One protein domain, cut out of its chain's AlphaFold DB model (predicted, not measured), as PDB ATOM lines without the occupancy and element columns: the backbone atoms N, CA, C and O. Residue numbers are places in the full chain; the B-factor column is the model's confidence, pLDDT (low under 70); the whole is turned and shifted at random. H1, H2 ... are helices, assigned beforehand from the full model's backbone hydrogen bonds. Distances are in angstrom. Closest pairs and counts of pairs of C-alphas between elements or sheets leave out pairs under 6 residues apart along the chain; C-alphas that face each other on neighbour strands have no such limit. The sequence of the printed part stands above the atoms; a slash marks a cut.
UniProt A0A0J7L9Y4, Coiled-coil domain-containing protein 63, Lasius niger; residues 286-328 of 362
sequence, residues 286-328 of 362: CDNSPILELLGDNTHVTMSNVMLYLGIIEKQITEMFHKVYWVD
ATOM      1  N   CYS A 286      19.673  27.336   7.629       66.56
ATOM      2  CA  CYS A 286      20.538  28.365   7.067       66.56
ATOM      3  C   CYS A 286      20.988  27.965   5.648       66.56
ATOM      4  O   CYS A 286      21.234  26.791   5.384       66.56
ATOM      5  N   ASP A 287      21.069  28.930   4.728       65.31
ATOM      6  CA  ASP A 287      21.519  28.688   3.353       65.31
ATOM      7  C   ASP A 287      23.047  28.513   3.316       65.31
ATOM      8  O   ASP A 287      23.789  29.371   3.799       65.31
ATOM      9  N   ASN A 288      23.516  27.400   2.744       62.62
ATOM     10  CA  ASN A 288      24.942  27.074   2.643       62.62
ATOM     11  C   ASN A 288      25.639  27.830   1.502       62.62
ATOM     12  O   ASN A 288      26.870  27.850   1.455       62.62
ATOM     13  N   SER A 289      24.880  28.443   0.587       62.03
ATOM     14  CA  SER A 289      25.414  29.056  -0.638       62.03
ATOM     15  C   SER A 289      26.485  30.134  -0.390       62.03
ATOM     16  O   SER A 289      27.532  30.059  -1.030       62.03
ATOM     17  N   PRO A 290      26.331  31.071   0.575       62.00
ATOM     18  CA  PRO A 290      27.345  32.098   0.842       62.00
ATOM     19  C   PRO A 290      28.627  31.551   1.491       62.00
ATOM     20  O   PRO A 290      29.667  32.203   1.462       62.00
ATOM     21  N   ILE A 291      28.546  30.376   2.125       59.41
ATOM     22  CA  ILE A 291      29.655  29.742   2.853       59.41
ATOM     23  C   ILE A 291      30.489  28.889   1.896       59.41
ATOM     24  O   ILE A 291      31.714  28.975   1.911       59.41
ATOM     25  N   LEU A 292      29.832  28.110   1.030       60.00
ATOM     26  CA  LEU A 292      30.475  27.276   0.007       60.00
ATOM     27  C   LEU A 292      31.272  28.107  -1.010       60.00
ATOM     28  O   LEU A 292      32.342  27.683  -1.438       60.00
ATOM     29  N   GLU A 293      30.796  29.309  -1.347       61.56
ATOM     30  CA  GLU A 293      31.472  30.222  -2.281       61.56
ATOM     31  C   GLU A 293      32.757  30.843  -1.689       61.56
ATOM     32  O   GLU A 293      33.674  31.189  -2.433       61.56
ATOM     33  N   LEU A 294      32.857  30.941  -0.354       59.22
ATOM     34  CA  LEU A 294      33.992  31.554   0.354       59.22
ATOM     35  C   LEU A 294      34.997  30.531   0.927       59.22
ATOM     36  O   LEU A 294      36.173  30.856   1.071       59.22
ATOM     37  N   LEU A 295      34.553  29.317   1.283       58.28
ATOM     38  CA  LEU A 295      35.350  28.318   2.023       58.28
ATOM     39  C   LEU A 295      35.640  27.011   1.254       58.28
ATOM     40  O   LEU A 295      36.359  26.160   1.788       58.28
ATOM     41  N   GLY A 296      35.130  26.833   0.028       63.81
ATOM     42  CA  GLY A 296      35.315  25.603  -0.762       63.81
ATOM     43  C   GLY A 296      34.616  24.371  -0.156       63.81
ATOM     44  O   GLY A 296      33.623  24.522   0.553       63.81
ATOM     45  N   ASP A 297      35.146  23.159  -0.401       55.62
ATOM     46  CA  ASP A 297      34.633  21.841   0.059       55.62
ATOM     47  C   ASP A 297      34.712  21.614   1.595       55.62
ATOM     48  O   ASP A 297      34.968  20.518   2.084       55.62
ATOM     49  N   ASN A 298      34.481  22.648   2.405       58.88
ATOM     50  CA  ASN A 298      34.395  22.546   3.860       58.88
ATOM     51  C   ASN A 298      32.929  22.565   4.307       58.88
ATOM     52  O   ASN A 298      32.451  23.517   4.927       58.88
ATOM     53  N   THR A 299      32.212  21.479   4.005       62.09
ATOM     54  CA  THR A 299      30.790  21.270   4.347       62.09
ATOM     55  C   THR A 299      30.517  21.070   5.844       62.09
ATOM     56  O   THR A 299      29.375  20.819   6.228       62.09
ATOM     57  N   HIS A 300      31.547  21.154   6.690       67.62
ATOM     58  CA  HIS A 300      31.478  20.922   8.130       67.62
ATOM     59  C   HIS A 300      32.053  22.105   8.915       67.62
ATOM     60  O   HIS A 300      32.966  22.802   8.460       67.62
ATOM     61  N   VAL A 301      31.534  22.305  10.128       72.75
ATOM     62  CA  VAL A 301      32.042  23.308  11.067       72.75
ATOM     63  C   VAL A 301      33.364  22.807  11.667       72.75
ATOM     64  O   VAL A 301      33.397  21.795  12.361       72.75
ATOM     65  N   THR A 302      34.458  23.510  11.391       75.62
ATOM     66  CA  THR A 302      35.818  23.272  11.889       75.62
ATOM     67  C   THR A 302      36.297  24.472  12.704       75.62
ATOM     68  O   THR A 302      35.786  25.579  12.550       75.62
ATOM     69  N   MET A 303      37.318  24.285  13.546       71.06
ATOM     70  CA  MET A 303      37.885  25.332  14.419       71.06
ATOM     71  C   MET A 303      38.188  26.665  13.730       71.06
ATOM     72  O   MET A 303      37.974  27.725  14.315       71.06
ATOM     73  N   SER A 304      38.615  26.637  12.473       75.06
ATOM     74  CA  SER A 304      38.938  27.852  11.723       75.06
ATOM     75  C   SER A 304      37.710  28.574  11.157       75.06
ATOM     76  O   SER A 304      37.789  29.768  10.881       75.06
ATOM     77  N   ASN A 305      36.581  27.882  10.975       75.25
ATOM     78  CA  ASN A 305      35.392  28.431  10.313       75.25
ATOM     79  C   ASN A 305      34.199  28.668  11.265       75.25
ATOM     80  O   ASN A 305      33.222  29.300  10.858       75.25
ATOM     81  N   VAL A 306      34.289  28.247  12.537       80.00
ATOM     82  CA  VAL A 306      33.215  28.356  13.552       80.00
ATOM     83  C   VAL A 306      32.600  29.748  13.627       80.00
ATOM     84  O   VAL A 306      31.379  29.890  13.666       80.00
ATOM     85  N   MET A 307      33.440  30.786  13.636       78.12
ATOM     86  CA  MET A 307      32.988  32.167  13.815       78.12
ATOM     87  C   MET A 307      32.113  32.642  12.644       78.12
ATOM     88  O   MET A 307      31.152  33.382  12.845       78.12
ATOM     89  N   LEU A 308      32.403  32.171  11.427       75.94
ATOM     90  CA  LEU A 308      31.613  32.483  10.235       75.94
ATOM     91  C   LEU A 308      30.245  31.789  10.288       75.94
ATOM     92  O   LEU A 308      29.226  32.431  10.035       75.94
ATOM     93  N   TYR A 309      30.208  30.512  10.686       76.31
ATOM     94  CA  TYR A 309      28.953  29.779  10.882       76.31
ATOM     95  C   TYR A 309      28.077  30.429  11.964       76.31
ATOM     96  O   TYR A 309      26.881  30.624  11.741       76.31
ATOM     97  N   LEU A 310      28.655  30.837  13.100       79.00
ATOM     98  CA  LEU A 310      27.925  31.534  14.166       79.00
ATOM     99  C   LEU A 310      27.351  32.882  13.709       79.00
ATOM    100  O   LEU A 310      26.186  33.154  13.988       79.00
ATOM    101  N   GLY A 311      28.107  33.687  12.956       79.88
ATOM    102  CA  GLY A 311      27.610  34.968  12.436       79.88
ATOM    103  C   GLY A 311      26.431  34.816  11.465       79.88
ATOM    104  O   GLY A 311      25.518  35.644  11.440       79.88
ATOM    105  N   ILE A 312      26.395  33.730  10.688       77.94
ATOM    106  CA  ILE A 312      25.280  33.442   9.774       77.94
ATOM    107  C   ILE A 312      24.053  32.943  10.541       77.94
ATOM    108  O   ILE A 312      22.935  33.379  10.251       77.94
ATOM    109  N   ILE A 313      24.257  32.084  11.545       79.06
ATOM    110  CA  ILE A 313      23.196  31.664  12.471       79.06
ATOM    111  C   ILE A 313      22.588  32.891  13.157       79.06
ATOM    112  O   ILE A 313      21.367  33.031  13.182       79.06
ATOM    113  N   GLU A 314      23.414  33.809  13.660       81.88
ATOM    114  CA  GLU A 314      22.964  35.035  14.322       81.88
ATOM    115  C   GLU A 314      22.104  35.902  13.395       81.88
ATOM    116  O   GLU A 314      21.010  36.332  13.778       81.88
ATOM    117  N   LYS A 315      22.538  36.105  12.145       81.25
ATOM    118  CA  LYS A 315      21.769  36.859  11.150       81.25
ATOM    119  C   LYS A 315      20.411  36.210  10.865       81.25
ATOM    120  O   LYS A 315      19.395  36.903  10.874       81.25
ATOM    121  N   GLN A 316      20.372  34.892  10.669       78.06
ATOM    122  CA  GLN A 316      19.129  34.154  10.411       78.06
ATOM    123  C   GLN A 316      18.179  34.161  11.614       78.06
ATOM    124  O   GLN A 316      16.978  34.381  11.451       78.06
ATOM    125  N   ILE A 317      18.700  33.986  12.831       80.25
ATOM    126  CA  ILE A 317      17.912  34.105  14.065       80.25
ATOM    127  C   ILE A 317      17.327  35.514  14.181       80.25
ATOM    128  O   ILE A 317      16.140  35.661  14.465       80.25
ATOM    129  N   THR A 318      18.118  36.552  13.910       82.19
ATOM    130  CA  THR A 318      17.654  37.948  13.954       82.19
ATOM    131  C   THR A 318      16.558  38.210  12.918       82.19
ATOM    132  O   THR A 318      15.542  38.834  13.227       82.19
ATOM    133  N   GLU A 319      16.700  37.677  11.702       79.38
ATOM    134  CA  GLU A 319      15.664  37.751  10.667       79.38
ATOM    135  C   GLU A 319      14.380  37.000  11.057       79.38
ATOM    136  O   GLU A 319      13.279  37.512  10.839       79.38
ATOM    137  N   MET A 320      14.492  35.813  11.664       76.50
ATOM    138  CA  MET A 320      13.355  35.071  12.224       76.50
ATOM    139  C   MET A 320      12.660  35.871  13.331       76.50
ATOM    140  O   MET A 320      11.439  36.012  13.298       76.50
ATOM    141  N   PHE A 321      13.415  36.455  14.270       77.81
ATOM    142  CA  PHE A 321      12.873  37.327  15.318       77.81
ATOM    143  C   PHE A 321      12.133  38.526  14.730       77.81
ATOM    144  O   PHE A 321      11.024  38.827  15.164       77.81
ATOM    145  N   HIS A 322      12.695  39.178  13.709       77.88
ATOM    146  CA  HIS A 322      12.021  40.271  13.012       77.88
ATOM    147  C   HIS A 322      10.724  39.812  12.336       77.88
ATOM    148  O   HIS A 322       9.717  40.509  12.445       77.88
ATOM    149  N   LYS A 323      10.702  38.636  11.690       76.38
ATOM    150  CA  LYS A 323       9.485  38.066  11.083       76.38
ATOM    151  C   LYS A 323       8.420  37.753  12.136       76.38
ATOM    152  O   LYS A 323       7.271  38.142  11.954       76.38
ATOM    153  N   VAL A 324       8.793  37.115  13.247       72.06
ATOM    154  CA  VAL A 324       7.879  36.808  14.361       72.06
ATOM    155  C   VAL A 324       7.327  38.091  14.983       72.06
ATOM    156  O   VAL A 324       6.117  38.211  15.140       72.06
ATOM    157  N   TYR A 325       8.179  39.084  15.252       71.75
ATOM    158  CA  TYR A 325       7.763  40.388  15.776       71.75
ATOM    159  C   TYR A 325       6.801  41.119  14.826       71.75
ATOM    160  O   TYR A 325       5.845  41.762  15.258       71.75
ATOM    161  N   TRP A 326       7.016  41.009  13.514       67.25
ATOM    162  CA  TRP A 326       6.138  41.618  12.516       67.25
ATOM    163  C   TRP A 326       4.777  40.907  12.419       67.25
ATOM    164  O   TRP A 326       3.740  41.564  12.299       67.25
ATOM    165  N   VAL A 327       4.764  39.574  12.525       66.69
ATOM    166  CA  VAL A 327       3.538  38.755  12.579       66.69
ATOM    167  C   VAL A 327       2.740  39.028  13.860       66.69
ATOM    168  O   VAL A 327       1.517  39.155  13.795       66.69
ATOM    169  N   ASP A 328       3.415  39.203  14.996       62.84
ATOM    170  CA  ASP A 328       2.808  39.565  16.286       62.84
ATOM    171  C   ASP A 328       2.200  40.977  16.252       62.84
ATOM    172  O   ASP A 328       1.074  41.212  16.683       62.84
TER     173      ASP A 328
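This is residues 286 to 328 of the 362 residues of the protein "Coiled-coil domain-containing protein 63" of Lasius niger (UniProt A0A0J7L9Y4). What does the model look like? The short helix H1 comes first, then the chain loops round and folds back as the long helix H2, with H1 beside its first part; residues 318 to 328 of H2 stick out as a free arm. How large is it? The printed part has 43 residues with two named helices, H1 then H2, and no named strand, all helix in class. It is loose, with a radius of gyration of the C-alphas of 12.7 A and spans of 40 by 18 by 12 A.

How close do the helices come? H1, residues 289 to 295, and H2, residues 306 to 328, are near each other, with 5 pairs of C-alphas within 10 A and the closest 8.1 A apart. Are their backbones regularly spaced? In H2 every O i to N i+4 pair is within hydrogen-bond range; in H1, 2 of 3 are.

Where does H1 begin? C-alpha 289 is at (25.414, 29.056, -0.638), and H1 is 10.3 A long. Where does H2 end? It runs 32.5 A to C-alpha 328 at (2.808, 39.565, 16.286).

Is anything missing? The printed part has no cut, and the H1 to H2 link of 10 residues is short. Where is confidence low? Residues 286 to 300 and 326 to 328 are under 70.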